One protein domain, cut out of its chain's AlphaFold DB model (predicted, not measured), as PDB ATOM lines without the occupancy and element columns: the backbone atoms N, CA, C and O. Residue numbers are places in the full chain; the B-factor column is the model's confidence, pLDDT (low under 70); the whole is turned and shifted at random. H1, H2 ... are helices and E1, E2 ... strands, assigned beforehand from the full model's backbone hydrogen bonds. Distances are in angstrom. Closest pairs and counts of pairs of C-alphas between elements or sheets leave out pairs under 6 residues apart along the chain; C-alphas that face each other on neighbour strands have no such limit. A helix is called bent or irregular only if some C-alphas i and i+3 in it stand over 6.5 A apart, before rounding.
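AT A GLANCE: This is residues 9 to 190 of the 343 residues of an uncharacterized protein of Eubacterium uniforme (UniProt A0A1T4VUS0). The model has two lobes joined side by side: a small twisted sheet of four strands with H4 over one face and H6 over the other, and a lobe of crossing helices in which the long H8 packs across H3, with H2 beside H8 and H1 near by. H5 lies at the sheet lobe's far end, and H7 is between sheet and H3. The printed part has 182 residues, with eight named helices and four named strands in the order H1 H2 H3 H4 E1 H5 E2 E3 H6 E4 H7 H8. The sheet, E2 E3 E1 E4, is antiparallel, and the class is mixed, helices and strands. The whole is compact, with a radius of gyration of the C-alphas of 16.9 A, yet elongated, spanning 48 by 31 by 29 A.

IN THESE COORDINATES: H1, residues 9 to 17, begins at C-alpha 9 (8.673, 107.736, -47.351). H2 is residues 21 to 29, H3 residues 42 to 60, 27.2 A long, and H4 residues 73 to 80. E1, residues 85 to 89, begins at C-alpha 85 (3.181, 108.061, -57.925). H5 is residues 94 to 106, 18.3 A, E2 residues 111 to 113, E3 residues 124 to 128, and H6 residues 130 to 142, 19.4 A. H6 is irregular: C-alphas 131 and 134 are 7.5 A apart. E4 is residues 152 to 154 and H7 residues 156 to 161. H8, residues 165 to 189, is 36.2 A long and ends at C-alpha 189 (10.853, 133.796, -37.728).

HOW THE PARTS SIT: H3 is the hub, touching H2, H4, H7 and H8. Its residues 52 to 60 touch H8 residues 171 to 179 at a steep tilt of 69 degrees, only just short of perpendicular; the closest C-alphas, Trp 57 and Ser 175, are 4.7 A apart. H2 touches H8 residues 172 to 183 at a shallow tilt of 13 degrees, opposite ways, closest at C-alphas 22 and 183, 5.7 A. H1 is close to H2 but not clearly touching, with C-alphas 15 and 21 at 5.7 A. E3 and E1 have N 87 and O 126 within hydrogen-bond range at 2.8 A; the hairpin E2 and E3 has N 112 and O 127 at 2.9 A; E1 and E4 have N 88 and O 152 at 2.8 A. H4 and H6 are on opposite faces, at heights over the sheet of 8.0 A and 10.0 A. H5 and H7 only graze the sheet. E1, H5, E2 and E3, H6, E4 are split strand-helix-strand units, two strands running the same way with another between them, with right-handed crossovers. Every O i to N i+4 pair is within hydrogen-bond range in H1, H2, H3, H4, H7 and H8; H5 has 8 of 9 and H6 7 of 9.

THE WHOLE: The farthest C-alphas, Leu 148 and Lys 190, are 54.1 A apart. The printed part has no cut. The links H2 to H3 and H3 to H4 are long, 12 residues each. Mean pLDDT of the printed part is 76.5; residues 9 to 44, 63 to 65, 78 to 82, 146 to 148 and 185 to 190 are under 70.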
ATOM      1  N   SER A   9       9.443 107.251 -48.505       47.72
ATOM      2  CA  SER A   9       8.673 107.736 -47.351       47.72
ATOM      3  C   SER A   9       9.521 107.802 -46.073       47.72
ATOM      4  O   SER A   9       9.435 108.774 -45.318       47.72
ATOM      5  N   GLU A  10      10.402 106.825 -45.853       50.50
ATOM      6  CA  GLU A  10      11.303 106.755 -44.696       50.50
ATOM      7  C   GLU A  10      12.342 107.870 -44.748       50.50
ATOM      8  O   GLU A  10      12.603 108.537 -43.747       50.50
ATOM      9  N   VAL A  11      12.900 108.125 -45.930       48.34
ATOM     10  CA  VAL A  11      13.932 109.148 -46.116       48.34
ATOM     11  C   VAL A  11      13.349 110.564 -45.979       48.34
ATOM     12  O   VAL A  11      13.945 111.420 -45.321       48.34
ATOM     13  N   ILE A  12      12.132 110.802 -46.486       50.56
ATOM     14  CA  ILE A  12      11.386 112.054 -46.261       50.56
ATOM     15  C   ILE A  12      11.096 112.260 -44.767       50.56
ATOM     16  O   ILE A  12      11.193 113.382 -44.259       50.56
ATOM     17  N   GLN A  13      10.757 111.198 -44.035       50.19
ATOM     18  CA  GLN A  13      10.574 111.277 -42.586       50.19
ATOM     19  C   GLN A  13      11.883 111.572 -41.838       50.19
ATOM     20  O   GLN A  13      11.863 112.373 -40.905       50.19
ATOM     21  N   VAL A  14      13.023 111.007 -42.260       48.81
ATOM     22  CA  VAL A  14      14.353 111.321 -41.698       48.81
ATOM     23  C   VAL A  14      14.700 112.802 -41.869       48.81
ATOM     24  O   VAL A  14      15.164 113.432 -40.919       48.81
ATOM     25  N   LEU A  15      14.442 113.382 -43.043       51.44
ATOM     26  CA  LEU A  15      14.662 114.812 -43.286       51.44
ATOM     27  C   LEU A  15      13.745 115.686 -42.435       51.44
ATOM     28  O   LEU A  15      14.168 116.706 -41.901       51.44
ATOM     29  N   ARG A  16      12.489 115.271 -42.251       49.81
ATOM     30  CA  ARG A  16      11.576 115.940 -41.316       49.81
ATOM     31  C   ARG A  16      12.108 115.854 -39.881       49.81
ATOM     32  O   ARG A  16      11.947 116.807 -39.138       49.81
ATOM     33  N   PHE A  17      12.784 114.771 -39.502       42.03
ATOM     34  CA  PHE A  17      13.327 114.563 -38.160       42.03
ATOM     35  C   PHE A  17      14.481 115.517 -37.793       42.03
ATOM     36  O   PHE A  17      14.663 115.809 -36.618       42.03
ATOM     37  N   SER A  18      15.305 115.995 -38.733       49.72
ATOM     38  CA  SER A  18      16.588 116.606 -38.342       49.72
ATOM     39  C   SER A  18      16.504 118.038 -37.804       49.72
ATOM     40  O   SER A  18      17.423 118.440 -37.101       49.72
ATOM     41  N   GLY A  19      15.441 118.815 -38.059       45.66
ATOM     42  CA  GLY A  19      15.246 120.171 -37.498       45.66
ATOM     43  C   GLY A  19      16.259 121.255 -37.938       45.66
ATOM     44  O   GLY A  19      15.893 122.425 -38.023       45.66
ATOM     45  N   GLU A  20      17.483 120.864 -38.294       50.22
ATOM     46  CA  GLU A  20      18.519 121.574 -39.066       50.22
ATOM     47  C   GLU A  20      18.373 121.301 -40.588       50.22
ATOM     48  O   GLU A  20      19.171 121.744 -41.409       50.22
ATOM     49  N   ALA A  21      17.285 120.611 -40.955       52.81
ATOM     50  CA  ALA A  21      17.008 119.950 -42.227       52.81
ATOM     51  C   ALA A  21      17.170 120.787 -43.501       52.81
ATOM     52  O   ALA A  21      17.493 120.229 -44.542       52.81
ATOM     53  N   LEU A  22      16.924 122.099 -43.467       55.22
ATOM     54  CA  LEU A  22      16.869 122.911 -44.691       55.22
ATOM     55  C   LEU A  22      18.243 123.111 -45.343       55.22
ATOM     56  O   LEU A  22      18.331 123.142 -46.570       55.22
ATOM     57  N   LYS A  23      19.312 123.150 -44.541       57.19
ATOM     58  CA  LYS A  23      20.684 123.215 -45.050       57.19
ATOM     59  C   LYS A  23      21.082 121.913 -45.744       57.19
ATOM     60  O   LYS A  23      21.629 121.936 -46.843       57.19
ATOM     61  N   ASP A  24      20.766 120.780 -45.121       60.53
ATOM     62  CA  ASP A  24      21.042 119.447 -45.669       60.53
ATOM     63  C   ASP A  24      20.228 119.199 -46.939       60.53
ATOM     64  O   ASP A  24      20.729 118.657 -47.920       60.53
ATOM     65  N   VAL A  25      18.989 119.688 -46.954       60.69
ATOM     66  CA  VAL A  25      18.117 119.723 -48.123       60.69
ATOM     67  C   VAL A  25      18.734 120.530 -49.263       60.69
ATOM     68  O   VAL A  25      18.787 120.042 -50.390       60.69
ATOM     69  N   ALA A  26      19.233 121.737 -48.986       60.19
ATOM     70  CA  ALA A  26      19.884 122.566 -49.993       60.19
ATOM     71  C   ALA A  26      21.167 121.908 -50.530       60.19
ATOM     72  O   ALA A  26      21.413 121.943 -51.734       60.19
ATOM     73  N   LEU A  27      21.966 121.266 -49.669       63.28
ATOM     74  CA  LEU A  27      23.163 120.515 -50.072       63.28
ATOM     75  C   LEU A  27      22.824 119.301 -50.941       63.28
ATOM     76  O   LEU A  27      23.498 119.050 -51.941       63.28
ATOM     77  N   LEU A  28      21.750 118.591 -50.599       65.62
ATOM     78  CA  LEU A  28      21.270 117.438 -51.347       65.62
ATOM     79  C   LEU A  28      20.719 117.844 -52.722       65.62
ATOM     80  O   LEU A  28      21.044 117.191 -53.710       65.62
ATOM     81  N   ILE A  29      19.978 118.955 -52.814       61.53
ATOM     82  CA  ILE A  29      19.523 119.533 -54.093       61.53
ATOM     83  C   ILE A  29      20.717 119.961 -54.965       61.53
ATOM     84  O   ILE A  29      20.697 119.736 -56.173       61.53
ATOM     85  N   LYS A  30      21.763 120.540 -54.356       60.22
ATOM     86  CA  LYS A  30      22.991 120.993 -55.038       60.22
ATOM     87  C   LYS A  30      23.957 119.861 -55.414       60.22
ATOM     88  O   LYS A  30      24.979 120.132 -56.039       60.22
ATOM     89  N   GLY A  31      23.669 118.613 -55.038       56.66
ATOM     90  CA  GLY A  31      24.486 117.450 -55.399       56.66
ATOM     91  C   GLY A  31      25.753 117.241 -54.557       56.66
ATOM     92  O   GLY A  31      26.610 116.451 -54.946       56.66
ATOM     93  N   ALA A  32      25.889 117.894 -53.396       48.25
ATOM     94  CA  ALA A  32      26.995 117.652 -52.463       48.25
ATOM     95  C   ALA A  32      26.715 116.382 -51.632       48.25
ATOM     96  O   ALA A  32      26.132 116.430 -50.551       48.25
ATOM     97  N   GLY A  33      27.084 115.221 -52.179       46.75
ATOM     98  CA  GLY A  33      26.710 113.880 -51.709       46.75
ATOM     99  C   GLY A  33      27.291 113.379 -50.375       46.75
ATOM    100  O   GLY A  33      27.431 112.171 -50.223       46.75
ATOM    101  N   GLU A  34      27.624 114.239 -49.408       44.72
ATOM    102  CA  GLU A  34      28.217 113.805 -48.122       44.72
ATOM    103  C   GLU A  34      27.226 113.698 -46.949       44.72
ATOM    104  O   GLU A  34      27.580 113.204 -45.878       44.72
ATOM    105  N   LEU A  35      25.963 114.082 -47.125       44.91
ATOM    106  CA  LEU A  35      24.977 114.106 -46.039       44.91
ATOM    107  C   LEU A  35      23.964 112.964 -46.124       44.91
ATOM    108  O   LEU A  35      22.802 113.155 -46.453       44.91
ATOM    109  N   ALA A  36      24.424 111.766 -45.769       48.09
ATOM    110  CA  ALA A  36      23.629 110.759 -45.064       48.09
ATOM    111  C   ALA A  36      24.574 109.640 -44.618       48.09
ATOM    112  O   ALA A  36      24.886 108.729 -45.378       48.09
ATOM    113  N   GLY A  37      25.047 109.684 -43.373       45.41
ATOM    114  CA  GLY A  37      25.933 108.668 -42.790       45.41
ATOM    115  C   GLY A  37      25.324 107.264 -42.617       45.41
ATOM    116  O   GLY A  37      25.650 106.590 -41.639       45.41
ATOM    117  N   LYS A  38      24.434 106.802 -43.505       47.16
ATOM    118  CA  LYS A  38      23.899 105.437 -43.543       47.16
ATOM    119  C   LYS A  38      23.621 104.993 -44.975       47.16
ATOM    120  O   LYS A  38      23.177 105.776 -45.798       47.16
ATOM    121  N   THR A  39      23.870 103.709 -45.201       47.06
ATOM    122  CA  THR A  39      23.667 102.879 -46.396       47.06
ATOM    123  C   THR A  39      22.303 103.082 -47.081       47.06
ATOM    124  O   THR A  39      21.400 102.269 -46.897       47.06
ATOM    125  N   ILE A  40      22.145 104.160 -47.847       54.09
ATOM    126  CA  ILE A  40      21.006 104.411 -48.743       54.09
ATOM    127  C   ILE A  40      21.492 104.135 -50.167       54.09
ATOM    128  O   ILE A  40      22.615 104.507 -50.522       54.09
ATOM    129  N   SER A  41      20.683 103.453 -50.977       61.50
ATOM    130  CA  SER A  41      21.028 103.200 -52.376       61.50
ATOM    131  C   SER A  41      21.104 104.513 -53.162       61.50
ATOM    132  O   SER A  41      20.393 105.483 -52.890       61.50
ATOM    133  N   LYS A  42      21.982 104.559 -54.169       66.62
ATOM    134  CA  LYS A  42      22.159 105.743 -55.022       66.62
ATOM    135  C   LYS A  42      20.854 106.160 -55.718       66.62
ATOM    136  O   LYS A  42      20.618 107.354 -55.867       66.62
ATOM    137  N   SER A  43      20.020 105.194 -56.106       66.44
ATOM    138  CA  SER A  43      18.725 105.441 -56.749       66.44
ATOM    139  C   SER A  43      17.702 106.046 -55.789       66.44
ATOM    140  O   SER A  43      17.118 107.086 -56.078       66.44
ATOM    141  N   ALA A  44      17.560 105.492 -54.580       67.75
ATOM    142  CA  ALA A  44      16.680 106.063 -53.559       67.75
ATOM    143  C   ALA A  44      17.089 107.500 -53.185       67.75
ATOM    144  O   ALA A  44      16.236 108.366 -52.984       67.75
ATOM    145  N   LEU A  45      18.398 107.780 -53.150       70.88
ATOM    146  CA  LEU A  45      18.916 109.134 -52.945       70.88
ATOM    147  C   LEU A  45      18.558 110.076 -54.107       70.88
ATOM    148  O   LEU A  45      18.197 111.228 -53.867       70.88
ATOM    149  N   LYS A  46      18.636 109.599 -55.353       76.44
ATOM    150  CA  LYS A  46      18.290 110.382 -56.546       76.44
ATOM    151  C   LYS A  46      16.788 110.681 -56.599       76.44
ATOM    152  O   LYS A  46      16.410 111.838 -56.767       76.44
ATOM    153  N   ALA A  47      15.937 109.687 -56.348       80.38
ATOM    154  CA  ALA A  47      14.490 109.877 -56.239       80.38
ATOM    155  C   ALA A  47      14.133 110.917 -55.164       80.38
ATOM    156  O   ALA A  47      13.341 111.830 -55.403       80.38
ATOM    157  N   LEU A  48      14.791 110.856 -54.002       76.81
ATOM    158  CA  LEU A  48      14.640 111.856 -52.947       76.81
ATOM    159  C   LEU A  48      15.026 113.262 -53.399       76.81
ATOM    160  O   LEU A  48      14.258 114.198 -53.172       76.81
ATOM    161  N   GLN A  49      16.190 113.413 -54.034       79.00
ATOM    162  CA  GLN A  49      16.628 114.701 -54.574       79.00
ATOM    163  C   GLN A  49      15.559 115.299 -55.485       79.00
ATOM    164  O   GLN A  49      15.219 116.472 -55.348       79.00
ATOM    165  N   ILE A  50      14.992 114.486 -56.373       87.19
ATOM    166  CA  ILE A  50      13.984 114.919 -57.341       87.19
ATOM    167  C   ILE A  50      12.687 115.323 -56.635       87.19
ATOM    168  O   ILE A  50      12.176 116.414 -56.885       87.19
ATOM    169  N   ARG A  51      12.191 114.527 -55.680       86.19
ATOM    170  CA  ARG A  51      10.988 114.890 -54.904       86.19
ATOM    171  C   ARG A  51      11.165 116.159 -54.086       86.19
ATOM    172  O   ARG A  51      10.243 116.960 -53.980       86.19
ATOM    173  N   MET A  52      12.350 116.370 -53.525       82.31
ATOM    174  CA  MET A  52      12.653 117.600 -52.803       82.31
ATOM    175  C   MET A  52      12.687 118.795 -53.738       82.31
ATOM    176  O   MET A  52      12.098 119.826 -53.420       82.31
ATOM    177  N   LYS A  53      13.308 118.657 -54.911       87.38
ATOM    178  CA  LYS A  53      13.253 119.696 -55.937       87.38
ATOM    179  C   LYS A  53      11.801 120.020 -56.305       87.38
ATOM    180  O   LYS A  53      11.415 121.181 -56.231       87.38
ATOM    181  N   LEU A  54      10.961 119.007 -56.542       89.25
ATOM    182  CA  LEU A  54       9.526 119.184 -56.801       89.25
ATOM    183  C   LEU A  54       8.823 119.961 -55.679       89.25
ATOM    184  O   LEU A  54       8.070 120.889 -55.960       89.25
ATOM    185  N   HIS A  55       9.104 119.638 -54.417       86.69
ATOM    186  CA  HIS A  55       8.552 120.351 -53.266       86.69
ATOM    187  C   HIS A  55       8.916 121.841 -53.262       86.69
ATOM    188  O   HIS A  55       8.051 122.703 -53.109       86.69
ATOM    189  N   PHE A  56      10.200 122.170 -53.417       84.06
ATOM    190  CA  PHE A  56      10.647 123.565 -53.369       84.06
ATOM    191  C   PHE A  56      10.261 124.348 -54.614       84.06
ATOM    192  O   PHE A  56       9.934 125.529 -54.508       84.06
ATOM    193  N   TRP A  57      10.235 123.697 -55.773       87.94
ATOM    194  CA  TRP A  57       9.648 124.269 -56.971       87.94
ATOM    195  C   TRP A  57       8.180 124.631 -56.734       87.94
ATOM    196  O   TRP A  57       7.779 125.769 -56.961       87.94
ATOM    197  N   ASP A  58       7.388 123.703 -56.203       87.94
ATOM    198  CA  ASP A  58       5.969 123.904 -55.920       87.94
ATOM    199  C   ASP A  58       5.701 125.053 -54.935       87.94
ATOM    200  O   ASP A  58       4.728 125.795 -55.089       87.94
ATOM    201  N   LEU A  59       6.585 125.236 -53.948       82.69
ATOM    202  CA  LEU A  59       6.551 126.374 -53.025       82.69
ATOM    203  C   LEU A  59       6.894 127.709 -53.697       82.69
ATOM    204  O   LEU A  59       6.491 128.756 -53.193       82.69
ATOM    205  N   SER A  60       7.642 127.690 -54.802       83.25
ATOM    206  CA  SER A  60       7.954 128.901 -55.567       83.25
ATOM    207  C   SER A  60       6.760 129.415 -56.381       83.25
ATOM    208  O   SER A  60       6.744 130.586 -56.768       83.25
ATOM    209  N   LEU A  61       5.750 128.566 -56.612       83.31
ATOM    210  CA  LEU A  61       4.552 128.908 -57.372       83.31
ATOM    211  C   LEU A  61       3.537 129.709 -56.529       83.31
ATOM    212  O   LEU A  61       3.362 129.452 -55.333       83.31
ATOM    213  N   PRO A  62       2.801 130.656 -57.138       73.44
ATOM    214  CA  PRO A  62       1.755 131.403 -56.446       73.44
ATOM    215  C   PRO A  62       0.574 130.491 -56.069       73.44
ATOM    216  O   PRO A  62       0.030 129.768 -56.897       73.44
ATOM    217  N   GLY A  63       0.125 130.553 -54.810       62.91
ATOM    218  CA  GLY A  63      -0.874 129.619 -54.266       62.91
ATOM    219  C   GLY A  63      -2.320 129.770 -54.765       62.91
ATOM    220  O   GLY A  63      -3.154 128.952 -54.392       62.91
ATOM    221  N   ILE A  64      -2.637 130.796 -55.561       56.78
ATOM    222  CA  ILE A  64      -4.027 131.179 -55.884       56.78
ATOM    223  C   ILE A  64      -4.522 130.572 -57.210       56.78
ATOM    224  O   ILE A  64      -5.721 130.389 -57.363       56.78
ATOM    225  N   ASN A  65      -3.631 130.180 -58.128       59.25
ATOM    226  CA  ASN A  65      -4.005 129.649 -59.445       59.25
ATOM    227  C   ASN A  65      -3.157 128.428 -59.801       59.25
ATOM    228  O   ASN A  65      -2.141 128.541 -60.484       59.25
ATOM    229  N   ARG A  66      -3.575 127.257 -59.315       75.06
ATOM    230  CA  ARG A  66      -2.982 125.978 -59.722       75.06
ATOM    231  C   ARG A  66      -3.740 125.414 -60.924       75.06
ATOM    232  O   ARG A  66      -4.975 125.461 -60.919       75.06
ATOM    233  N   PRO A  67      -3.033 124.878 -61.930       81.31
ATOM    234  CA  PRO A  67      -3.658 124.360 -63.139       81.31
ATOM    235  C   PRO A  67      -4.665 123.266 -62.788       81.31
ATOM    236  O   PRO A  67      -4.447 122.475 -61.863       81.31
ATOM    237  N   TYR A  68      -5.794 123.268 -63.495       83.62
ATOM    238  CA  TYR A  68      -6.856 122.262 -63.384       83.62
ATOM    239  C   TYR A  68      -7.424 122.060 -61.967       83.62
ATOM    240  O   TYR A  68      -7.970 121.002 -61.656       83.62
ATOM    241  N   ASN A  69      -7.317 123.069 -61.088       78.00
ATOM    242  CA  ASN A  69      -7.719 122.968 -59.677       78.00
ATOM    243  C   ASN A  69      -7.006 121.807 -58.942       78.00
ATOM    244  O   ASN A  69      -7.583 121.147 -58.073       78.00
ATOM    245  N   SER A  70      -5.753 121.558 -59.323       85.75
ATOM    246  CA  SER A  70      -4.867 120.591 -58.683       85.75
ATOM    247  C   SER A  70      -4.450 121.032 -57.277       85.75
ATOM    248  O   SER A  70      -4.471 122.218 -56.924       85.75
ATOM    249  N   VAL A  71      -4.061 120.061 -56.450       84.50
ATOM    250  CA  VAL A  71      -3.464 120.333 -55.140       84.50
ATOM    251  C   VAL A  71      -1.975 120.644 -55.284       84.50
ATOM    252  O   VAL A  71      -1.353 120.374 -56.307       84.50
ATOM    253  N   SER A  72      -1.380 121.219 -54.243       85.38
ATOM    254  CA  SER A  72       0.068 121.427 -54.194       85.38
ATOM    255  C   SER A  72       0.820 120.107 -53.980       85.38
ATOM    256  O   SER A  72       0.281 119.186 -53.354       85.38
ATOM    257  N   ILE A  73       2.085 120.031 -54.402       85.62
ATOM    258  CA  ILE A  73       2.965 118.889 -54.090       85.62
ATOM    259  C   ILE A  73       3.074 118.718 -52.574       85.62
ATOM    260  O   ILE A  73       2.921 117.611 -52.062       85.62
ATOM    261  N   GLY A  74       3.203 119.816 -51.822       76.06
ATOM    262  CA  GLY A  74       3.204 119.752 -50.358       76.06
ATOM    263  C   GLY A  74       1.918 119.153 -49.762       76.06
ATOM    264  O   GLY A  74       1.965 118.501 -48.723       76.06
ATOM    265  N   THR A  75       0.762 119.333 -50.408       76.50
ATOM    266  CA  THR A  75      -0.497 118.688 -49.997       76.50
ATOM    267  C   THR A  75      -0.497 117.212 -50.378       76.50
ATOM    268  O   THR A  75      -0.846 116.374 -49.548       76.50
ATOM    269  N   MET A  76      -0.039 116.886 -51.588       80.31
ATOM    270  CA  MET A  76       0.107 115.512 -52.066       80.31
ATOM    271  C   MET A  76       1.015 114.686 -51.141       80.31
ATOM    272  O   MET A  76       0.670 113.581 -50.730       80.31
ATOM    273  N   GLU A  77       2.138 115.247 -50.699       74.12
ATOM    274  CA  GLU A  77       3.027 114.621 -49.718       74.12
ATOM    275  C   GLU A  77       2.383 114.415 -48.343       74.12
ATOM    276  O   GLU A  77       2.751 113.486 -47.622       74.12
ATOM    277  N   LYS A  78       1.465 115.293 -47.927       69.56
ATOM    278  CA  LYS A  78       0.760 115.147 -46.645       69.56
ATOM    279  C   LYS A  78      -0.243 114.006 -46.687       69.56
ATOM    280  O   LYS A  78      -0.348 113.281 -45.703       69.56
ATOM    281  N   ILE A  79      -0.961 113.851 -47.798       64.62
ATOM    282  CA  ILE A  79      -1.972 112.795 -47.943       64.62
ATOM    283  C   ILE A  79      -1.345 111.428 -48.243       64.62
ATOM    284  O   ILE A  79      -1.878 110.420 -47.798       64.62
ATOM    285  N   THR A  80      -0.193 111.387 -48.923       68.88
ATOM    286  CA  THR A  80       0.508 110.137 -49.293       68.88
ATOM    287  C   THR A  80       1.656 109.758 -48.356       68.88
ATOM    288  O   THR A  80       2.341 108.766 -48.587       68.88
ATOM    289  N   GLY A  81       1.962 110.576 -47.345       61.31
ATOM    290  CA  GLY A  81       3.176 110.389 -46.539       61.31
ATOM    291  C   GLY A  81       4.478 110.557 -47.338       61.31
ATOM    292  O   GLY A  81       5.522 110.057 -46.923       61.31
ATOM    293  N   GLY A  82       4.424 111.252 -48.479       67.69
ATOM    294  CA  GLY A  82       5.549 111.462 -49.390       67.69
ATOM    295  C   GLY A  82       5.697 110.396 -50.475       67.69
ATOM    296  O   GLY A  82       6.565 110.556 -51.322       67.69
ATOM    297  N   ASN A  83       4.848 109.363 -50.486       74.88
ATOM    298  CA  ASN A  83       4.904 108.240 -51.425       74.88
ATOM    299  C   ASN A  83       3.851 108.355 -52.546       74.88
ATOM    300  O   ASN A  83       3.079 107.435 -52.784       74.88
ATOM    301  N   TYR A  84       3.761 109.509 -53.210       85.81
ATOM    302  CA  TYR A  84       2.926 109.659 -54.414       85.81
ATOM    303  C   TYR A  84       3.509 108.899 -55.616       85.81
ATOM    304  O   TYR A  84       4.715 108.665 -55.646       85.81
ATOM    305  N   ARG A  85       2.697 108.542 -56.614       88.75
ATOM    306  CA  ARG A  85       3.181 108.061 -57.925       88.75
ATOM    307  C   ARG A  85       3.213 109.186 -58.938       88.75
ATOM    308  O   ARG A  85       2.412 110.110 -58.811       88.75
ATOM    309  N   ILE A  86       4.130 109.108 -59.899       94.06
ATOM    310  CA  ILE A  86       4.157 110.015 -61.044       94.06
ATOM    311  C   ILE A  86       3.498 109.295 -62.213       94.06
ATOM    312  O   ILE A  86       3.878 108.180 -62.563       94.06
ATOM    313  N   ILE A  87       2.482 109.933 -62.777       93.38
ATOM    314  CA  ILE A  87       1.785 109.463 -63.965       93.38
ATOM    315  C   ILE A  87       2.095 110.420 -65.104       93.38
ATOM    316  O   ILE A  87       1.967 111.634 -64.947       93.38
ATOM    317  N   ASP A  88       2.465 109.837 -66.232       91.81
ATOM    318  CA  ASP A  88       2.699 110.494 -67.503       91.81
ATOM    319  C   ASP A  88       1.426 110.456 -68.358       91.81
ATOM    320  O   ASP A  88       0.851 109.388 -68.604       91.81
ATOM    321  N   ILE A  89       0.952 111.635 -68.759       91.12
ATOM    322  CA  ILE A  89      -0.273 111.824 -69.539       91.12
ATOM    323  C   ILE A  89       0.115 112.316 -70.933       91.12
ATOM    324  O   ILE A  89       0.686 113.397 -71.035       91.12
ATOM    325  N   PRO A  90      -0.253 111.597 -72.009       89.12
ATOM    326  CA  PRO A  90       0.175 111.901 -73.373       89.12
ATOM    327  C   PRO A  90      -0.700 112.970 -74.046       89.12
ATOM    328  O   PRO A  90      -1.265 112.739 -75.120       89.12
ATOM    329  N   SER A  91      -0.873 114.118 -73.388       87.88
ATOM    330  CA  SER A  91      -1.509 115.304 -73.964       87.88
ATOM    331  C   SER A  91      -1.076 116.584 -73.246       87.88
ATOM    332  O   SER A  91      -1.044 116.622 -72.018       87.88
ATOM    333  N   GLU A  92      -0.816 117.642 -74.015       85.56
ATOM    334  CA  GLU A  92      -0.671 119.028 -73.542       85.56
ATOM    335  C   GLU A  92      -1.891 119.904 -73.912       85.56
ATOM    336  O   GLU A  92      -1.935 121.085 -73.560       85.56
ATOM    337  N   ASP A  93      -2.895 119.364 -74.623       88.00
ATOM    338  CA  ASP A  93      -4.046 120.155 -75.076       88.00
ATOM    339  C   ASP A  93      -4.897 120.600 -73.880       88.00
ATOM    340  O   ASP A  93      -5.516 119.792 -73.188       88.00
ATOM    341  N   GLU A  94      -4.951 121.912 -73.644       86.88
ATOM    342  CA  GLU A  94      -5.608 122.500 -72.473       86.88
ATOM    343  C   GLU A  94      -7.087 122.097 -72.355       86.88
ATOM    344  O   GLU A  94      -7.568 121.847 -71.250       86.88
ATOM    345  N   LYS A  95      -7.814 121.969 -73.474       86.88
ATOM    346  CA  LYS A  95      -9.233 121.581 -73.449       86.88
ATOM    347  C   LYS A  95      -9.392 120.102 -73.132       86.88
ATOM    348  O   LYS A  95     -10.250 119.741 -72.327       86.88
ATOM    349  N   GLU A  96      -8.568 119.256 -73.749       88.75
ATOM    350  CA  GLU A  96      -8.554 117.820 -73.480       88.75
ATOM    351  C   GLU A  96      -8.181 117.547 -72.014       88.75
ATOM    352  O   GLU A  96      -8.826 116.745 -71.340       88.75
ATOM    353  N   LEU A  97      -7.198 118.268 -71.478       90.19
ATOM    354  CA  LEU A  97      -6.791 118.165 -70.082       90.19
ATOM    355  C   LEU A  97      -7.857 118.703 -69.123       90.19
ATOM    356  O   LEU A  97      -8.137 118.073 -68.102       90.19
ATOM    357  N   GLU A  98      -8.505 119.828 -69.437       89.88
ATOM    358  CA  GLU A  98      -9.619 120.340 -68.636       89.88
ATOM    359  C   GLU A  98     -10.754 119.320 -68.509       89.88
ATOM    360  O   GLU A  98     -11.281 119.109 -67.412       89.88
ATOM    361  N   ASP A  99     -11.147 118.694 -69.616       88.31
ATOM    362  CA  ASP A  99     -12.221 117.704 -69.624       88.31
ATOM    363  C   ASP A  99     -11.814 116.419 -68.901       88.31
ATOM    364  O   ASP A  99     -12.595 115.893 -68.098       88.31
ATOM    365  N   PHE A 100     -10.569 115.978 -69.070       90.06
ATOM    366  CA  PHE A 100     -10.003 114.861 -68.321       90.06
ATOM    367  C   PHE A 100     -10.009 115.120 -66.803       90.06
ATOM    368  O   PHE A 100     -10.559 114.337 -66.019       90.06
ATOM    369  N   PHE A 101      -9.481 116.261 -66.354       90.12
ATOM    370  CA  PHE A 101      -9.386 116.581 -64.928       90.12
ATOM    371  C   PHE A 101     -10.734 116.944 -64.286       90.12
ATOM    372  O   PHE A 101     -10.909 116.785 -63.069       90.12
ATOM    373  N   LYS A 102     -11.752 117.332 -65.067       87.75
ATOM    374  CA  LYS A 102     -13.142 117.399 -64.574       87.75
ATOM    375  C   LYS A 102     -13.628 116.031 -64.083       87.75
ATOM    376  O   LYS A 102     -14.354 115.974 -63.082       87.75
ATOM    377  N   ILE A 103     -13.210 114.932 -64.719       86.62
ATOM    378  CA  ILE A 103     -13.549 113.570 -64.282       86.62
ATOM    379  C   ILE A 103     -12.844 113.250 -62.958       86.62
ATOM    380  O   ILE A 103     -13.502 112.788 -62.025       86.62
ATOM    381  N   PHE A 104     -11.563 113.602 -62.807       84.62
ATOM    382  CA  PHE A 104     -10.829 113.451 -61.538       84.62
ATOM    383  C   PHE A 104     -11.563 114.139 -60.385       84.62
ATOM    384  O   PHE A 104     -11.802 113.543 -59.330       84.62
ATOM    385  N   LYS A 105     -12.024 115.373 -60.616       82.31
ATOM    386  CA  LYS A 105     -12.816 116.127 -59.640       82.31
ATOM    387  C   LYS A 105     -14.133 115.428 -59.293       82.31
ATOM    388  O   LYS A 105     -14.479 115.336 -58.116       82.31
ATOM    389  N   LYS A 106     -14.861 114.907 -60.288       81.06
ATOM    390  CA  LYS A 106     -16.117 114.161 -60.082       81.06
ATOM    391  C   LYS A 106     -15.900 112.889 -59.253       81.06
ATOM    392  O   LYS A 106     -16.721 112.578 -58.391       81.06
ATOM    393  N   HIS A 107     -14.785 112.196 -59.478       77.75
ATOM    394  CA  HIS A 107     -14.404 110.971 -58.773       77.75
ATOM    395  C   HIS A 107     -13.643 111.226 -57.460       77.75
ATOM    396  O   HIS A 107     -13.294 110.274 -56.764       77.75
ATOM    397  N   ARG A 108     -13.456 112.499 -57.074       82.44
ATOM    398  CA  ARG A 108     -12.728 112.932 -55.869       82.44
ATOM    399  C   ARG A 108     -11.300 112.380 -55.796       82.44
ATOM    400  O   ARG A 108     -10.831 112.049 -54.712       82.44
ATOM    401  N   VAL A 109     -10.623 112.304 -56.938       85.56
ATOM    402  CA  VAL A 109      -9.220 111.889 -57.029       85.56
ATOM    403  C   VAL A 109      -8.337 113.139 -56.936       85.56
ATOM    404  O   VAL A 109      -8.355 113.957 -57.862       85.56
ATOM    405  N   PRO A 110      -7.601 113.353 -55.829       83.81
ATOM    406  CA  PRO A 110      -6.664 114.462 -55.732       83.81
ATOM    407  C   PRO A 110      -5.430 114.193 -56.600       83.81
ATOM    408  O   PRO A 110      -4.890 113.089 -56.605       83.81
ATOM    409  N   PHE A 111      -4.944 115.226 -57.282       91.94
ATOM    410  CA  PHE A 111      -3.723 115.176 -58.085       91.94
ATOM    411  C   PHE A 111      -2.966 116.504 -57.979       91.94
ATOM    412  O   PHE A 111      -3.574 117.546 -57.719       91.94
ATOM    413  N   ALA A 112      -1.651 116.464 -58.171       91.31
ATOM    414  CA  ALA A 112      -0.796 117.644 -58.270       91.31
ATOM    415  C   ALA A 112      -0.092 117.645 -59.628       91.31
ATOM    416  O   ALA A 112       0.431 116.618 -60.036       91.31
ATOM    417  N   VAL A 113      -0.079 118.776 -60.325       92.94
ATOM    418  CA  VAL A 113       0.631 118.903 -61.609       92.94
ATOM    419  C   VAL A 113       2.114 119.156 -61.340       92.94
ATOM    420  O   VAL A 113       2.447 119.989 -60.492       92.94
ATOM    421  N   LEU A 114       2.996 118.421 -62.022       93.88
ATOM    422  CA  LEU A 114       4.447 118.606 -61.947       93.88
ATOM    423  C   LEU A 114       4.888 119.690 -62.946       93.88
ATOM    424  O   LEU A 114       4.154 119.983 -63.890       93.88
ATOM    425  N   PRO A 115       6.057 120.326 -62.747       90.94
ATOM    426  CA  PRO A 115       6.632 121.150 -63.797       90.94
ATOM    427  C   PRO A 115       6.906 120.300 -65.032       90.94
ATOM    428  O   PRO A 115       7.469 119.219 -64.928       90.94
ATOM    429  N   ASP A 116       6.536 120.812 -66.196       88.69
ATOM    430  CA  ASP A 116       6.958 120.205 -67.446       88.69
ATOM    431  C   ASP A 116       8.445 120.510 -67.662       88.69
ATOM    432  O   ASP A 116       8.870 121.669 -67.663       88.69
ATOM    433  N   LEU A 117       9.237 119.447 -67.777       87.88
ATOM    434  CA  LEU A 117      10.679 119.524 -67.954       87.88
ATOM    435  C   LEU A 117      11.124 119.182 -69.390       87.88
ATOM    436  O   LEU A 117      12.324 119.197 -69.693       87.88
ATOM    437  N   ASN A 118      10.183 118.882 -70.282       84.88
ATOM    438  CA  ASN A 118      10.442 118.524 -71.667       84.88
ATOM    439  C   ASN A 118       9.386 119.127 -72.607       84.88
ATOM    440  O   ASN A 118       8.633 118.415 -73.262       84.88
ATOM    441  N   HIS A 119       9.385 120.459 -72.709       77.44
ATOM    442  CA  HIS A 119       8.453 121.186 -73.573       77.44
ATOM    443  C   HIS A 119       8.391 120.625 -74.998       77.44
ATOM    444  O   HIS A 119       9.403 120.569 -75.706       77.44
ATOM    445  N   GLY A 120       7.170 120.334 -75.447       73.56
ATOM    446  CA  GLY A 120       6.899 119.927 -76.819       73.56
ATOM    447  C   GLY A 120       7.045 118.429 -77.069       73.56
ATOM    448  O   GLY A 120       7.020 118.019 -78.232       73.56
ATOM    449  N   ASP A 121       7.169 117.613 -76.017       82.06
ATOM    450  CA  ASP A 121       6.937 116.173 -76.123       82.06
ATOM    451  C   ASP A 121       5.445 115.809 -76.095       82.06
ATOM    452  O   ASP A 121       5.104 114.664 -76.393       82.06
ATOM    453  N   ASN A 122       4.558 116.784 -75.859       85.56
ATOM    454  CA  ASN A 122       3.110 116.625 -75.794       85.56
ATOM    455  C   ASN A 122       2.667 115.731 -74.627       85.56
ATOM    456  O   ASN A 122       1.649 115.038 -74.734       85.56
ATOM    457  N   HIS A 123       3.431 115.734 -73.533       89.56
ATOM    458  CA  HIS A 123       3.106 115.033 -72.303       89.56
ATOM    459  C   HIS A 123       3.081 115.989 -71.112       89.56
ATOM    460  O   HIS A 123       3.811 116.970 -71.035       89.56
ATOM    461  N   ILE A 124       2.242 115.671 -70.130       91.75
ATOM    462  CA  ILE A 124       2.302 116.300 -68.812       91.75
ATOM    463  C   ILE A 124       2.463 115.229 -67.747       91.75
ATOM    464  O   ILE A 124       1.928 114.126 -67.866       91.75
ATOM    465  N   GLN A 125       3.124 115.578 -66.648       93.94
ATOM    466  CA  GLN A 125       3.252 114.677 -65.510       93.94
ATOM    467  C   GLN A 125       2.430 115.161 -64.320       93.94
ATOM    468  O   GLN A 125       2.372 116.352 -63.992       93.94
ATOM    469  N   ILE A 126       1.791 114.214 -63.637       94.56
ATOM    470  CA  ILE A 126       1.026 114.463 -62.415       94.56
ATOM    471  C   ILE A 126       1.465 113.539 -61.282       94.56
ATOM    472  O   ILE A 126       1.833 112.388 -61.494       94.56
ATOM    473  N   ALA A 127       1.385 114.036 -60.055       94.06
ATOM    474  CA  ALA A 127       1.544 113.261 -58.843       94.06
ATOM    475  C   ALA A 127       0.170 112.840 -58.329       94.06
ATOM    476  O   ALA A 127      -0.730 113.675 -58.179       94.06
ATOM    477  N   VAL A 128       0.028 111.556 -58.008       90.50
ATOM    478  CA  VAL A 128      -1.223 110.963 -57.525       90.50
ATOM    479  C   VAL A 128      -1.008 110.097 -56.292       90.50
ATOM    480  O   VAL A 128       0.093 109.622 -56.007       90.50
ATOM    481  N   ASN A 129      -2.089 109.867 -55.554       84.38
ATOM    482  CA  ASN A 129      -2.091 108.925 -54.446       84.38
ATOM    483  C   ASN A 129      -2.091 107.477 -54.976       84.38
ATOM    484  O   ASN A 129      -2.994 107.140 -55.743       84.38
ATOM    485  N   PRO A 130      -1.160 106.598 -54.548       81.69
ATOM    486  CA  PRO A 130      -1.158 105.190 -54.952       81.69
ATOM    487  C   PRO A 130      -2.489 104.471 -54.685       81.69
ATOM    488  O   PRO A 130      -2.866 103.576 -55.429       81.69
ATOM    489  N   GLN A 131      -3.226 104.886 -53.649       80.81
ATOM    490  CA  GLN A 131      -4.526 104.304 -53.288       80.81
ATOM    491  C   GLN A 131      -5.644 104.615 -54.296       80.81
ATOM    492  O   GLN A 131      -6.706 104.000 -54.251       80.81
ATOM    493  N   ASP A 132      -5.435 105.585 -55.190       84.62
ATOM    494  CA  ASP A 132      -6.406 105.974 -56.211       84.62
ATOM    495  C   ASP A 132      -6.038 105.448 -57.612       84.62
ATOM    496  O   ASP A 132      -6.754 105.748 -58.565       84.62
ATOM    497  N   ILE A 133      -4.975 104.640 -57.752       85.56
ATOM    498  CA  ILE A 133      -4.499 104.120 -59.049       85.56
ATOM    499  C   ILE A 133      -5.579 103.337 -59.793       85.56
ATOM    500  O   ILE A 133      -5.794 103.594 -60.973       85.56
ATOM    501  N   ASP A 134      -6.312 102.454 -59.116       82.19
ATOM    502  CA  ASP A 134      -7.376 101.675 -59.762       82.19
ATOM    503  C   ASP A 134      -8.468 102.587 -60.339       82.19
ATOM    504  O   ASP A 134      -8.885 102.430 -61.484       82.19
ATOM    505  N   LYS A 135      -8.859 103.629 -59.593       85.88
ATOM    506  CA  LYS A 135      -9.832 104.621 -60.077       85.88
ATOM    507  C   LYS A 135      -9.282 105.432 -61.242       85.88
ATOM    508  O   LYS A 135     -10.038 105.807 -62.130       85.88
ATOM    509  N   ILE A 136      -7.992 105.766 -61.213       86.75
ATOM    510  CA  ILE A 136      -7.342 106.492 -62.302       86.75
ATOM    511  C   ILE A 136      -7.336 105.624 -63.557       86.75
ATOM    512  O   ILE A 136      -7.711 106.123 -64.611       86.75
ATOM    513  N   ASN A 137      -7.009 104.336 -63.443       84.75
ATOM    514  CA  ASN A 137      -7.062 103.392 -64.557       84.75
ATOM    515  C   ASN A 137      -8.472 103.321 -65.161       84.75
ATOM    516  O   ASN A 137      -8.610 103.487 -66.371       84.75
ATOM    517  N   ASP A 138      -9.516 103.211 -64.333       84.56
ATOM    518  CA  ASP A 138     -10.909 103.251 -64.801       84.56
ATOM    519  C   ASP A 138     -11.225 104.556 -65.555       84.56
ATOM    520  O   ASP A 138     -11.852 104.551 -66.617       84.56
ATOM    521  N   ILE A 139     -10.774 105.701 -65.029       85.00
ATOM    522  CA  ILE A 139     -10.949 107.008 -65.680       85.00
ATOM    523  C   ILE A 139     -10.215 107.049 -67.025       85.00
ATOM    524  O   ILE A 139     -10.762 107.582 -67.989       85.00
ATOM    525  N   CYS A 140      -9.016 106.472 -67.114       81.06
ATOM    526  CA  CYS A 140      -8.226 106.407 -68.342       81.06
ATOM    527  C   CYS A 140      -8.855 105.480 -69.391       81.06
ATOM    528  O   CYS A 140      -8.773 105.757 -70.583       81.06
ATOM    529  N   GLU A 141      -9.513 104.393 -68.981       78.81
ATOM    530  CA  GLU A 141     -10.252 103.528 -69.911       78.81
ATOM    531  C   GLU A 141     -11.493 104.227 -70.486       78.81
ATOM    532  O   GLU A 141     -11.836 104.044 -71.660       78.81
ATOM    533  N   ILE A 142     -12.153 105.049 -69.666       79.38
ATOM    534  CA  ILE A 142     -13.305 105.861 -70.072       79.38
ATOM    535  C   ILE A 142     -12.861 107.006 -70.987       79.38
ATOM    536  O   ILE A 142     -13.500 107.270 -72.010       79.38
ATOM    537  N   TYR A 143     -11.786 107.700 -70.615       78.19
ATOM    538  CA  TYR A 143     -11.287 108.868 -71.322       78.19
ATOM    539  C   TYR A 143     -10.238 108.469 -72.358       78.19
ATOM    540  O   TYR A 143      -9.054 108.315 -72.069       78.19
ATOM    541  N   LYS A 144     -10.688 108.301 -73.599       74.88
ATOM    542  CA  LYS A 144      -9.801 108.004 -74.723       74.88
ATOM    543  C   LYS A 144      -9.182 109.297 -75.235       74.88
ATOM    544  O   LYS A 144      -9.848 110.037 -75.954       74.88
ATOM    545  N   PHE A 145      -7.925 109.529 -74.869       75.56
ATOM    546  CA  PHE A 145      -7.122 110.592 -75.464       75.56
ATOM    547  C   PHE A 145      -7.037 110.416 -76.982       75.56
ATOM    548  O   PHE A 145      -7.060 109.295 -77.497       75.56
ATOM    549  N   ASN A 146      -6.899 111.529 -77.698       68.69
ATOM    550  CA  ASN A 146      -6.658 111.511 -79.143       68.69
ATOM    551  C   ASN A 146      -5.273 110.937 -79.502       68.69
ATOM    552  O   ASN A 146      -5.029 110.578 -80.656       68.69
ATOM    553  N   SER A 147      -4.373 110.840 -78.518       61.69
ATOM    554  CA  SER A 147      -3.062 110.211 -78.656       61.69
ATOM    555  C   SER A 147      -3.157 108.684 -78.771       61.69
ATOM    556  O   SER A 147      -3.973 108.029 -78.125       61.69
ATOM    557  N   LEU A 148      -2.274 108.097 -79.587       62.59
ATOM    558  CA  LEU A 148      -2.087 106.640 -79.673       62.59
ATOM    559  C   LEU A 148      -1.299 106.081 -78.475       62.59
ATOM    560  O   LEU A 148      -1.257 104.863 -78.283       62.59
ATOM    561  N   GLN A 149      -0.650 106.953 -77.702       70.31
ATOM    562  CA  GLN A 149       0.085 106.590 -76.496       70.31
ATOM    563  C   GLN A 149      -0.871 106.446 -75.312       70.31
ATOM    564  O   GLN A 149      -1.909 107.101 -75.231       70.31
ATOM    565  N   LYS A 150      -0.524 105.540 -74.397       78.56
ATOM    566  CA  LYS A 150      -1.297 105.289 -73.182       78.56
ATOM    567  C   LYS A 150      -0.671 106.025 -72.014       78.56
ATOM    568  O   LYS A 150       0.548 106.131 -71.940       78.56
ATOM    569  N   ILE A 151      -1.524 106.435 -71.084       83.81
ATOM    570  CA  ILE A 151      -1.102 106.885 -69.761       83.81
ATOM    571  C   ILE A 151      -0.237 105.801 -69.114       83.81
ATOM    572  O   ILE A 151      -0.576 104.614 -69.179       83.81
ATOM    573  N   SER A 152       0.877 106.206 -68.509       87.88
ATOM    574  CA  SER A 152       1.824 105.284 -67.882       87.88
ATOM    575  C   SER A 152       2.361 105.822 -66.557       87.88
ATOM    576  O   SER A 152       2.408 107.027 -66.332       87.88
ATOM    577  N   GLU A 153       2.719 104.917 -65.647       91.56
ATOM    578  CA  GLU A 153       3.439 105.271 -64.423       91.56
ATOM    579  C   GLU A 153       4.933 105.351 -64.741       91.56
ATOM    580  O   GLU A 153       5.480 104.429 -65.349       91.56
ATOM    581  N   ILE A 154       5.578 106.436 -64.315       92.00
ATOM    582  CA  ILE A 154       7.018 106.647 -64.475       92.00
ATOM    583  C   ILE A 154       7.678 106.876 -63.117       92.00
ATOM    584  O   ILE A 154       7.064 107.347 -62.154       92.00
ATOM    585  N   THR A 155       8.959 106.545 -63.035       90.56
ATOM    586  CA  THR A 155       9.788 106.820 -61.861       90.56
ATOM    587  C   THR A 155      10.225 108.285 -61.822       90.56
ATOM    588  O   THR A 155      10.204 109.003 -62.821       90.56
ATOM    589  N   GLU A 156      10.673 108.752 -60.657       90.00
ATOM    590  CA  GLU A 156      11.262 110.084 -60.506       90.00
ATOM    591  C   GLU A 156      12.505 110.235 -61.370       90.00
ATOM    592  O   GLU A 156      12.719 111.296 -61.949       90.00
ATOM    593  N   GLU A 157      13.320 109.180 -61.443       88.38
ATOM    594  CA  GLU A 157      14.519 109.170 -62.271       88.38
ATOM    595  C   GLU A 157      14.171 109.312 -63.744       88.38
ATOM    596  O   GLU A 157      14.786 110.142 -64.393       88.38
ATOM    597  N   GLU A 158      13.170 108.590 -64.253       91.12
ATOM    598  CA  GLU A 158      12.704 108.741 -65.639       91.12
ATOM    599  C   GLU A 158      12.140 110.141 -65.889       91.12
ATOM    600  O   GLU A 158      12.541 110.791 -66.851       91.12
ATOM    601  N   TYR A 159      11.291 110.646 -64.988       92.38
ATOM    602  CA  TYR A 159      10.770 112.015 -65.053       92.38
ATOM    603  C   TYR A 159      11.897 113.050 -65.157       92.38
ATOM    604  O   TYR A 159      11.865 113.945 -65.999       92.38
ATOM    605  N   TYR A 160      12.923 112.923 -64.313       91.06
ATOM    606  CA  TYR A 160      14.036 113.857 -64.323       91.06
ATOM    607  C   TYR A 160      14.981 113.610 -65.495       91.06
ATOM    608  O   TYR A 160      15.441 114.568 -66.087       91.06
ATOM    609  N   ASP A 161      15.300 112.371 -65.858       88.94
ATOM    610  CA  ASP A 161      16.307 112.060 -66.875       88.94
ATOM    611  C   ASP A 161      15.803 112.336 -68.296       88.94
ATOM    612  O   ASP A 161      16.609 112.768 -69.124       88.94
ATOM    613  N   ASN A 162      14.496 112.208 -68.547       86.50
ATOM    614  CA  ASN A 162      13.870 112.538 -69.832       86.50
ATOM    615  C   ASN A 162      13.838 114.045 -70.122       86.50
ATOM    616  O   ASN A 162      13.661 114.450 -71.266       86.50
ATOM    617  N   ALA A 163      14.053 114.879 -69.108       85.81
ATOM    618  CA  ALA A 163      13.986 116.319 -69.266       85.81
ATOM    619  C   ALA A 163      15.105 116.914 -70.134       85.81
ATOM    620  O   ALA A 163      16.256 116.449 -70.141       85.81
ATOM    621  N   SER A 164      14.778 118.019 -70.803       88.19
ATOM    622  CA  SER A 164      15.750 118.837 -71.526       88.19
ATOM    623  C   SER A 164      16.796 119.426 -70.570       88.19
ATOM    624  O   SER A 164      16.535 119.652 -69.387       88.19
ATOM    625  N   ILE A 165      18.008 119.679 -71.072       87.19
ATOM    626  CA  ILE A 165      19.100 120.237 -70.255       87.19
ATOM    627  C   ILE A 165      18.700 121.603 -69.671       87.19
ATOM    628  O   ILE A 165      18.926 121.854 -68.490       87.19
ATOM    629  N   GLU A 166      18.066 122.458 -70.474       88.19
ATOM    630  CA  GLU A 166      17.679 123.815 -70.071       88.19
ATOM    631  C   GLU A 166      16.614 123.814 -68.965       88.19
ATOM    632  O   GLU A 166      16.770 124.492 -67.943       88.19
ATOM    633  N   GLU A 167      15.553 123.015 -69.117       89.56
ATOM    634  CA  GLU A 167      14.501 122.934 -68.099       89.56
ATOM    635  C   GLU A 167      14.994 122.230 -66.826       89.56
ATOM    636  O   GLU A 167      14.646 122.668 -65.729       89.56
ATOM    637  N   LYS A 168      15.893 121.234 -66.927       88.88
ATOM    638  CA  LYS A 168      16.590 120.657 -65.758       88.88
ATOM    639  C   LYS A 168      17.338 121.722 -64.961       88.88
ATOM    640  O   LYS A 168      17.188 121.799 -63.741       88.88
ATOM    641  N   GLU A 169      18.140 122.552 -65.626       87.75
ATOM    642  CA  GLU A 169      18.924 123.595 -64.955       87.75
ATOM    643  C   GLU A 169      18.026 124.629 -64.269       87.75
ATOM    644  O   GLU A 169      18.267 125.030 -63.123       87.75
ATOM    645  N   LYS A 170      16.957 125.049 -64.946       91.06
ATOM    646  CA  LYS A 170      15.962 125.979 -64.406       91.06
ATOM    647  C   LYS A 170      15.220 125.382 -63.211       91.06
ATOM    648  O   LYS A 170      15.063 126.073 -62.195       91.06
ATOM    649  N   PHE A 171      14.808 124.120 -63.314       90.94
ATOM    650  CA  PHE A 171      14.183 123.350 -62.245       90.94
ATOM    651  C   PHE A 171      15.075 123.275 -61.007       90.94
ATOM    652  O   PHE A 171      14.661 123.660 -59.907       90.94
ATOM    653  N   ASP A 172      16.333 122.893 -61.193       87.19
ATOM    654  CA  ASP A 172      17.323 122.772 -60.127       87.19
ATOM    655  C   ASP A 172      17.614 124.112 -59.450       87.19
ATOM    656  O   ASP A 172      17.632 124.211 -58.216       87.19
ATOM    657  N   LYS A 173      17.804 125.166 -60.248       87.25
ATOM    658  CA  LYS A 173      18.105 126.510 -59.751       87.25
ATOM    659  C   LYS A 173      16.948 127.079 -58.938       87.25
ATOM    660  O   LYS A 173      17.165 127.582 -57.836       87.25
ATOM    661  N   THR A 174      15.726 126.991 -59.455       87.38
ATOM    662  CA  THR A 174      14.527 127.499 -58.771       87.38
ATOM    663  C   THR A 174      14.285 126.756 -57.462       87.38
ATOM    664  O   THR A 174      14.088 127.389 -56.423       87.38
ATOM    665  N   SER A 175      14.396 125.426 -57.486       85.69
ATOM    666  CA  SER A 175      14.263 124.581 -56.298       85.69
ATOM    667  C   SER A 175      15.301 124.928 -55.230       85.69
ATOM    668  O   SER A 175      14.960 125.113 -54.062       85.69
ATOM    669  N   SER A 176      16.566 125.092 -55.634       82.25
ATOM    670  CA  SER A 176      17.666 125.466 -54.733       82.25
ATOM    671  C   SER A 176      17.438 126.833 -54.089       82.25
ATOM    672  O   SER A 176      17.543 126.977 -52.872       82.25
ATOM    673  N   LEU A 177      17.091 127.839 -54.898       85.00
ATOM    674  CA  LEU A 177      16.839 129.199 -54.421       85.00
ATOM    675  C   LEU A 177      15.667 129.242 -53.440       85.00
ATOM    676  O   LEU A 177      15.709 129.983 -52.458       85.00
ATOM    677  N   MET A 178      14.610 128.470 -53.698       83.69
ATOM    678  CA  MET A 178      13.464 128.428 -52.798       83.69
ATOM    679  C   MET A 178      13.801 127.714 -51.484       83.69
ATOM    680  O   MET A 178      13.414 128.204 -50.423       83.69
ATOM    681  N   ALA A 179      14.584 126.632 -51.519       79.19
ATOM    682  CA  ALA A 179      15.073 125.975 -50.305       79.19
ATOM    683  C   ALA A 179      15.870 126.941 -49.408       79.19
ATOM    684  O   ALA A 179      15.586 127.057 -48.214       79.19
ATOM    685  N   GLU A 180      16.789 127.713 -49.995       78.69
ATOM    686  CA  GLU A 180      17.566 128.735 -49.282       78.69
ATOM    687  C   GLU A 180      16.688 129.854 -48.703       78.69
ATOM    688  O   GLU A 180      16.894 130.293 -47.569       78.69
ATOM    689  N   LYS A 181      15.685 130.325 -49.454       80.88
ATOM    690  CA  LYS A 181      14.741 131.346 -48.966       80.88
ATOM    691  C   LYS A 181      13.970 130.855 -47.747       80.88
ATOM    692  O   LYS A 181      13.887 131.574 -46.749       80.88
ATOM    693  N   VAL A 182      13.446 129.631 -47.807       73.75
ATOM    694  CA  VAL A 182      12.724 129.019 -46.685       73.75
ATOM    695  C   VAL A 182      13.641 128.922 -45.465       73.75
ATOM    696  O   VAL A 182      13.216 129.287 -44.368       73.75
ATOM    697  N   GLU A 183      14.907 128.532 -45.639       70.81
ATOM    698  CA  GLU A 183      15.907 128.507 -44.564       70.81
ATOM    699  C   GLU A 183      16.087 129.889 -43.917       70.81
ATOM    700  O   GLU A 183      15.901 130.044 -42.707       70.81
ATOM    701  N   GLN A 184      16.335 130.927 -44.717       71.25
ATOM    702  CA  GLN A 184      16.519 132.292 -44.216       71.25
ATOM    703  C   GLN A 184      15.283 132.827 -43.478       71.25
ATOM    704  O   GLN A 184      15.404 133.473 -42.434       71.25
ATOM    705  N   GLU A 185      14.080 132.555 -43.987       69.06
ATOM    706  CA  GLU A 185      12.827 132.931 -43.328       69.06
ATOM    707  C   GLU A 185      12.589 132.152 -42.034       69.06
ATOM    708  O   GLU A 185      12.017 132.684 -41.078       69.06
ATOM    709  N   THR A 186      13.012 130.888 -41.974       61.62
ATOM    710  CA  THR A 186      12.903 130.088 -40.752       61.62
ATOM    711  C   THR A 186      13.806 130.601 -39.639       61.62
ATOM    712  O   THR A 186      13.347 130.654 -38.497       61.62
ATOM    713  N   SER A 187      15.008 131.064 -39.977       59.66
ATOM    714  CA  SER A 187      15.933 131.706 -39.041       59.66
ATOM    715  C   SER A 187      15.394 133.054 -38.551       59.66
ATOM    716  O   SER A 187      15.382 133.303 -37.351       59.66
ATOM    717  N   LYS A 188      14.819 133.872 -39.444       57.56
ATOM    718  CA  LYS A 188      14.213 135.174 -39.092       57.56
ATOM    719  C   LYS A 188      12.918 135.058 -38.273       57.56
ATOM    720  O   LYS A 188      12.642 135.910 -37.436       57.56
ATOM    721  N   LYS A 189      12.096 134.022 -38.498       53.00
ATOM    722  CA  LYS A 189      10.853 133.796 -37.728       53.00
ATOM    723  C   LYS A 189      11.109 133.392 -36.272       53.00
ATOM    724  O   LYS A 189      10.258 133.682 -35.443       53.00
ATOM    725  N   LYS A 190      12.259 132.784 -35.952       46.69
ATOM    726  CA  LYS A 190      12.656 132.503 -34.558       46.69
ATOM    727  C   LYS A 190      12.912 133.777 -33.738       46.69
ATOM    728  O   LYS A 190      12.806 133.726 -32.524       46.69
TER     729      LYS A 190